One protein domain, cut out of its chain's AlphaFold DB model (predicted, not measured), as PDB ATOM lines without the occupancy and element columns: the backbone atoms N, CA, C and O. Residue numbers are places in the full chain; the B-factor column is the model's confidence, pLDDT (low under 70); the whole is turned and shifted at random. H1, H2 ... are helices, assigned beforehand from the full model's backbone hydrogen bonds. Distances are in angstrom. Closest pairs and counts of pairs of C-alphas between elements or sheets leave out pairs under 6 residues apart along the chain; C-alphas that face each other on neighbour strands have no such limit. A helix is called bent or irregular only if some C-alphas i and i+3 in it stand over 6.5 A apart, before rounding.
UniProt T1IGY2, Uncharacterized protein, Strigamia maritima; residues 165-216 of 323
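Overview. This is residues 165 to 216 of the 323 residues of an uncharacterized protein of Strigamia maritima (UniProt T1IGY2). Four short helices make a small body: the last part of H4, near Leu 207, packs on H2 near Val 183 at a steep slant, H3 turns off after the last end of H2, and H1 comes near the beginning of H4. From this body a tail, residues 209 to 216, sticks out and makes much of the length. The printed part has 52 residues, with helices H1, H2, H3 and H4 in that order and no named strand; its class is all helix. The whole is compact, with a radius of gyration of the C-alphas of 10.9 A, and it spans 31 by 23 by 18 A.

Arrangement. Begin at H1, residues 166 to 169, and look across to H4, residues 202 to 208. These two are close but not clearly touching, and their closest C-alphas, those of Leu 169 and Pro 202, are 7.9 A apart. Go on to H2, residues 177 to 186, which is apart from H1. H2 touches H4, with the closest C-alphas, those of Val 183 and Leu 207, 6.8 A apart. Their lines stand at a steep tilt of 66 degrees, and they run the same way. Next comes H3, residues 189 to 194, close to H2 but not clearly touching it. Their closest C-alphas are those of Val 183 and Phe 190, 6.7 A apart, and they run opposite ways at a steep tilt of 65 degrees. H3 is apart from H1 and from H4. In H2 and H3 every O i to N i+4 pair is within hydrogen-bond range; in H4 it is 1 of 3, beside 2 of 4 O i to N i+3 pairs, and H1 is too short for an O i to N i+4 pair.

Along the chain. Find C-alpha 166 at (-11.974, 48.686, 144.095); from there H1 runs 5.4 A to C-alpha 169. H2, the longest helix, starts at C-alpha 177, at (-13.601, 39.034, 128.781), and runs 14.3 A to C-alpha 186. H3 runs 8.8 A from C-alpha 189 to C-alpha 194. H4 runs 11.0 A from C-alpha 202 to C-alpha 208, at (-0.841, 44.497, 127.228). H4 is neither bent nor irregular, but only just: C-alphas 202 and 205 are 6.4 A apart.

Size, cuts and confidence. Residues 165 to 216 are printed without a cut. The link from H2 to H3 is tight, and those from H1 to H2 and from H3 to H4 are short. The two C-alphas farthest apart, those of Glu 166 and Asp 213, stand 32.0 A from each other. Residues 209 to 216 stand free; without them the body spans 22 by 22 by 17 A. The mean pLDDT of the printed part is 82.9, and residues 210 to 216 are under 70.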
ATOM      1  N   PRO A 165     -13.190  51.174 140.285       90.19
ATOM      2  CA  PRO A 165     -13.728  49.991 140.937       90.19
ATOM      3  C   PRO A 165     -12.664  49.349 141.828       90.19
ATOM      4  O   PRO A 165     -11.607  48.960 141.343       90.19
ATOM      5  N   GLU A 166     -12.950  49.205 143.123       91.00
ATOM      6  CA  GLU A 166     -11.974  48.686 144.095       91.00
ATOM      7  C   GLU A 166     -11.454  47.299 143.712       91.00
ATOM      8  O   GLU A 166     -10.276  47.012 143.896       91.00
ATOM      9  N   LYS A 167     -12.305  46.476 143.083       91.62
ATOM     10  CA  LYS A 167     -11.924  45.165 142.543       91.62
ATOM     11  C   LYS A 167     -10.738  45.229 141.573       91.62
ATOM     12  O   LYS A 167      -9.960  44.292 141.540       91.62
ATOM     13  N   TYR A 168     -10.566  46.315 140.815       92.38
ATOM     14  CA  TYR A 168      -9.456  46.448 139.859       92.38
ATOM     15  C   TYR A 168      -8.113  46.710 140.537       92.38
ATOM     16  O   TYR A 168      -7.082  46.478 139.917       92.38
ATOM     17  N   LEU A 169      -8.131  47.173 141.789       92.25
ATOM     18  CA  LEU A 169      -6.934  47.431 142.587       92.25
ATOM     19  C   LEU A 169      -6.489  46.201 143.393       92.25
ATOM     20  O   LEU A 169      -5.467  46.246 144.074       92.25
ATOM     21  N   GLN A 170      -7.271  45.118 143.378       92.88
ATOM     22  CA  GLN A 170      -6.953  43.913 144.133       92.88
ATOM     23  C   GLN A 170      -5.860  43.108 143.408       92.88
ATOM     24  O   GLN A 170      -6.041  42.779 142.236       92.88
ATOM     25  N   PRO A 171      -4.754  42.726 144.078       89.12
ATOM     26  CA  PRO A 171      -3.665  41.974 143.442       89.12
ATOM     27  C   PRO A 171      -4.083  40.607 142.888       89.12
ATOM     28  O   PRO A 171      -3.456  40.090 141.974       89.12
ATOM     29  N   ASN A 172      -5.138  40.013 143.449       90.69
ATOM     30  CA  ASN A 172      -5.687  38.721 143.045       90.69
ATOM     31  C   ASN A 172      -6.859  38.842 142.056       90.69
ATOM     32  O   ASN A 172      -7.568  37.861 141.826       90.69
ATOM     33  N   PHE A 173      -7.112  40.032 141.511       93.75
ATOM     34  CA  PHE A 173      -8.154  40.220 140.514       93.75
ATOM     35  C   PHE A 173      -7.801  39.483 139.220       93.75
ATOM     36  O   PHE A 173      -6.743  39.705 138.638       93.75
ATOM     37  N   THR A 174      -8.708  38.629 138.748       91.50
ATOM     38  CA  THR A 174      -8.574  37.947 137.457       91.50
ATOM     39  C   THR A 174      -9.409  38.677 136.399       91.50
ATOM     40  O   THR A 174     -10.637  38.699 136.523       91.50
ATOM     41  N   PRO A 175      -8.786  39.265 135.361       92.12
ATOM     42  CA  PRO A 175      -9.510  39.951 134.296       92.12
ATOM     43  C   PRO A 175     -10.445  39.015 133.531       92.12
ATOM     44  O   PRO A 175     -10.047  37.933 133.095       92.12
ATOM     45  N   GLY A 176     -11.691  39.447 133.327       91.12
ATOM     46  CA  GLY A 176     -12.647  38.745 132.483       91.12
ATOM     47  C   GLY A 176     -12.553  39.168 131.017       91.12
ATOM     48  O   GLY A 176     -11.703  39.962 130.611       91.12
ATOM     49  N   ILE A 177     -13.501  38.684 130.210       89.56
ATOM     50  CA  ILE A 177     -13.601  39.034 128.781       89.56
ATOM     51  C   ILE A 177     -13.826  40.549 128.600       89.56
ATOM     52  O   ILE A 177     -13.363  41.149 127.631       89.56
ATOM     53  N   PHE A 178     -14.512  41.195 129.547       90.00
ATOM     54  CA  PHE A 178     -14.735  42.637 129.512       90.00
ATOM     55  C   PHE A 178     -13.451  43.434 129.721       90.00
ATOM     56  O   PHE A 178     -13.177  44.349 128.952       90.00
ATOM     57  N   GLU A 179     -12.644  43.077 130.716       92.06
ATOM     58  CA  GLU A 179     -11.360  43.727 130.961       92.06
ATOM     59  C   GLU A 179     -10.385  43.494 129.801       92.06
ATOM     60  O   GLU A 179      -9.748  44.439 129.347       92.06
ATOM     61  N   GLN A 180     -10.355  42.288 129.223       91.31
ATOM     62  CA  GLN A 180      -9.612  42.030 127.983       91.31
ATOM     63  C   GLN A 180     -10.087  42.931 126.835       91.31
ATOM     64  O   GLN A 180      -9.279  43.471 126.078       91.31
ATOM     65  N   PHE A 181     -11.400  43.123 126.695       89.50
ATOM     66  CA  PHE A 181     -11.959  44.050 125.717       89.50
ATOM     67  C   PHE A 181     -11.525  45.499 125.992       89.50
ATOM     68  O   PHE A 181     -11.120  46.183 125.054       89.50
ATOM     69  N   LEU A 182     -11.541  45.951 127.251       89.25
ATOM     70  CA  LEU A 182     -11.097  47.293 127.648       89.25
ATOM     71  C   LEU A 182      -9.628  47.543 127.299       89.25
ATOM     72  O   LEU A 182      -9.318  48.562 126.681       89.25
ATOM     73  N   VAL A 183      -8.735  46.612 127.644       89.69
ATOM     74  CA  VAL A 183      -7.299  46.743 127.348       89.69
ATOM     75  C   VAL A 183      -7.053  46.756 125.844       89.69
ATOM     76  O   VAL A 183      -6.312  47.600 125.349       89.69
ATOM     77  N   ASN A 184      -7.732  45.898 125.081       88.06
ATOM     78  CA  ASN A 184      -7.610  45.895 123.622       88.06
ATOM     79  C   ASN A 184      -8.110  47.193 122.973       88.06
ATOM     80  O   ASN A 184      -7.553  47.635 121.967       88.06
ATOM     81  N   LEU A 185      -9.167  47.782 123.535       85.81
ATOM     82  CA  LEU A 185      -9.813  48.981 123.015       85.81
ATOM     83  C   LEU A 185      -9.024  50.255 123.332       85.81
ATOM     84  O   LEU A 185      -8.858  51.105 122.460       85.81
ATOM     85  N   CYS A 186      -8.556  50.388 124.573       86.06
ATOM     86  CA  CYS A 186      -7.918  51.604 125.074       86.06
ATOM     87  C   CYS A 186      -6.392  51.546 125.039       86.06
ATOM     88  O   CYS A 186      -5.758  52.602 125.019       86.06
ATOM     89  N   ARG A 187      -5.808  50.341 125.004       87.62
ATOM     90  CA  ARG A 187      -4.360  50.106 125.051       87.62
ATOM     91  C   ARG A 187      -3.737  50.914 126.193       87.62
ATOM     92  O   ARG A 187      -4.313  50.998 127.275       87.62
ATOM     93  N   GLU A 188      -2.606  51.553 125.937       83.19
ATOM     94  CA  GLU A 188      -1.841  52.372 126.880       83.19
ATOM     95  C   GLU A 188      -2.653  53.542 127.474       83.19
ATOM     96  O   GLU A 188      -2.408  53.958 128.607       83.19
ATOM     97  N   ASN A 189      -3.689  54.032 126.778       87.44
ATOM     98  CA  ASN A 189      -4.524  55.131 127.278       87.44
ATOM     99  C   ASN A 189      -5.423  54.720 128.452       87.44
ATOM    100  O   ASN A 189      -5.950  55.593 129.145       87.44
ATOM    101  N   PHE A 190      -5.610  53.418 128.696       89.25
ATOM    102  CA  PHE A 190      -6.477  52.925 129.767       89.25
ATOM    103  C   PHE A 190      -6.077  53.486 131.138       89.25
ATOM    104  O   PHE A 190      -6.934  54.005 131.852       89.25
ATOM    105  N   ILE A 191      -4.778  53.459 131.461       89.50
ATOM    106  CA  ILE A 191      -4.210  53.952 132.728       89.50
ATOM    107  C   ILE A 191      -4.474  55.452 132.915       89.50
ATOM    108  O   ILE A 191      -4.909  55.890 133.982       89.50
ATOM    109  N   SER A 192      -4.307  56.237 131.848       88.56
ATOM    110  CA  SER A 192      -4.623  57.669 131.851       88.56
ATOM    111  C   SER A 192      -6.119  57.917 132.082       88.56
ATOM    112  O   SER A 192      -6.506  58.742 132.913       88.56
ATOM    113  N   PHE A 193      -6.990  57.152 131.418       89.88
ATOM    114  CA  PHE A 193      -8.435  57.337 131.538       89.88
ATOM    115  C   PHE A 193      -8.986  56.984 132.919       89.88
ATOM    116  O   PHE A 193      -9.827  57.709 133.455       89.88
ATOM    117  N   ILE A 194      -8.508  55.910 133.538       89.50
ATOM    118  CA  ILE A 194      -8.893  55.550 134.910       89.50
ATOM    119  C   ILE A 194      -8.173  56.410 135.961       89.50
ATOM    120  O   ILE A 194      -8.669  56.537 137.074       89.50
ATOM    121  N   GLY A 195      -7.060  57.066 135.617       88.12
ATOM    122  CA  GLY A 195      -6.355  57.995 136.503       88.12
ATOM    123  C   GLY A 195      -5.704  57.322 137.709       88.12
ATOM    124  O   GLY A 195      -5.795  57.840 138.820       88.12
ATOM    125  N   VAL A 196      -5.079  56.164 137.497       88.75
ATOM    126  CA  VAL A 196      -4.219  55.515 138.496       88.75
ATOM    127  C   VAL A 196      -2.852  55.248 137.882       88.75
ATOM    128  O   VAL A 196      -2.690  55.374 136.674       88.75
ATOM    129  N   ASN A 197      -1.868  54.875 138.690       88.12
ATOM    130  CA  ASN A 197      -0.569  54.448 138.177       88.12
ATOM    131  C   ASN A 197      -0.603  52.967 137.765       88.12
ATOM    132  O   ASN A 197      -1.327  52.179 138.375       88.12
ATOM    133  N   SER A 198       0.213  52.562 136.785       84.50
ATOM    134  CA  SER A 198       0.239  51.179 136.270       84.50
ATOM    135  C   SER A 198       0.467  50.130 137.366       84.50
ATOM    136  O   SER A 198      -0.229  49.120 137.405       84.50
ATOM    137  N   TYR A 199       1.335  50.414 138.344       88.00
ATOM    138  CA  TYR A 199       1.597  49.516 139.480       88.00
ATOM    139  C   TYR A 199       0.374  49.258 140.381       88.00
ATOM    140  O   TYR A 199       0.379  48.311 141.163       88.00
ATOM    141  N   GLN A 200      -0.668  50.095 140.314       88.88
ATOM    142  CA  GLN A 200      -1.903  49.912 141.084       88.88
ATOM    143  C   GLN A 200      -2.867  48.921 140.420       88.88
ATOM    144  O   GLN A 200      -3.853  48.530 141.041       88.88
ATOM    145  N   ILE A 201      -2.597  48.528 139.171       89.31
ATOM    146  CA  ILE A 201      -3.403  47.593 138.384       89.31
ATOM    147  C   ILE A 201      -2.467  46.532 137.795       89.31
ATOM    148  O   ILE A 201      -2.170  46.557 136.601       89.31
ATOM    149  N   PRO A 202      -1.982  45.593 138.623       83.38
ATOM    150  CA  PRO A 202      -0.947  44.646 138.210       83.38
ATOM    151  C   PRO A 202      -1.371  43.777 137.016       83.38
ATOM    152  O   PRO A 202      -0.557  43.482 136.155       83.38
ATOM    153  N   TRP A 203      -2.663  43.458 136.905       90.44
ATOM    154  CA  TRP A 203      -3.212  42.650 135.813       90.44
ATOM    155  C   TRP A 203      -3.215  43.342 134.440       90.44
ATOM    156  O   TRP A 203      -3.494  42.698 133.431       90.44
ATOM    157  N   PHE A 204      -2.984  44.656 134.377       89.44
ATOM    158  CA  PHE A 204      -3.039  45.405 133.122       89.44
ATOM    159  C   PHE A 204      -1.834  45.119 132.218       89.44
ATOM    160  O   PHE A 204      -2.013  44.907 131.020       89.44
ATOM    161  N   GLU A 205      -0.630  45.066 132.790       84.56
ATOM    162  CA  GLU A 205       0.611  44.778 132.053       84.56
ATOM    163  C   GLU A 205       0.597  43.360 131.456       84.56
ATOM    164  O   GLU A 205       0.988  43.152 130.302       84.56
ATOM    165  N   ASP A 206       0.032  42.400 132.197       85.38
ATOM    166  CA  ASP A 206      -0.157  41.018 131.742       85.38
ATOM    167  C   ASP A 206      -1.041  40.937 130.485       85.38
ATOM    168  O   ASP A 206      -0.841  40.074 129.633       85.38
ATOM    169  N   LEU A 207      -2.012  41.849 130.344       85.94
ATOM    170  CA  LEU A 207      -2.920  41.913 129.192       85.94
ATOM    171  C   LEU A 207      -2.400  42.766 128.029       85.94
ATOM    172  O   LEU A 207      -2.891  42.620 126.907       85.94
ATOM    173  N   LEU A 208      -1.473  43.695 128.280       82.31
ATOM    174  CA  LEU A 208      -0.841  44.497 127.228       82.31
ATOM    175  C   LEU A 208       0.215  43.712 126.459       82.31
ATOM    176  O   LEU A 208       0.415  43.969 125.267       82.31
ATOM    177  N   SER A 209       0.874  42.773 127.136       73.19
ATOM    178  CA  SER A 209       1.850  41.889 126.516       73.19
ATOM    179  C   SER A 209       1.184  41.150 125.348       73.19
ATOM    180  O   SER A 209       0.117  40.556 125.537       73.19
ATOM    181  N   PRO A 210       1.743  41.203 124.121       56.84
ATOM    182  CA  PRO A 210       1.203  40.419 123.021       56.84
ATOM    183  C   PRO A 210       1.172  38.959 123.475       56.84
ATOM    184  O   PRO A 210       2.142  38.513 124.097       56.84
ATOM    185  N   PRO A 211       0.079  38.219 123.224       51.31
ATOM    186  CA  PRO A 211       0.061  36.816 123.577       51.31
ATOM    187  C   PRO A 211       1.239  36.162 122.858       51.31
ATOM    188  O   PRO A 211       1.289  36.174 121.627       51.31
ATOM    189  N   GLY A 212       2.206  35.647 123.624       47.62
ATOM    190  CA  GLY A 212       3.121  34.640 123.103       47.62
ATOM    191  C   GLY A 212       2.260  33.577 122.430       47.62
ATOM    192  O   GLY A 212       1.215  33.232 122.979       47.62
ATOM    193  N   ASP A 213       2.634  33.210 121.208       46.50
ATOM    194  CA  ASP A 213       1.835  32.475 120.227       46.50
ATOM    195  C   ASP A 213       0.692  31.605 120.796       46.50
ATOM    196  O   ASP A 213       0.884  30.780 121.683       46.50
ATOM    197  N   GLU A 214      -0.493  31.777 120.191       43.84
ATOM    198  CA  GLU A 214      -1.759  31.056 120.427       43.84
ATOM    199  C   GLU A 214      -2.684  31.560 121.553       43.84
ATOM    200  O   GLU A 214      -3.120  30.807 122.422       43.84
ATOM    201  N   MET A 215      -3.179  32.800 121.445       40.56
ATOM    202  CA  MET A 215      -4.501  33.123 122.009       40.56
ATOM    203  C   MET A 215      -5.584  32.960 120.940       40.56
ATOM    204  O   MET A 215      -5.981  33.895 120.240       40.56
ATOM    205  N   ILE A 216      -6.080  31.728 120.820       39.88
ATOM    206  CA  ILE A 216      -7.331  31.427 120.127       39.88
ATOM    207  C   ILE A 216      -8.448  32.116 120.918       39.88
ATOM    208  O   ILE A 216      -8.939  31.583 121.909       39.88
TER     209      ILE A 216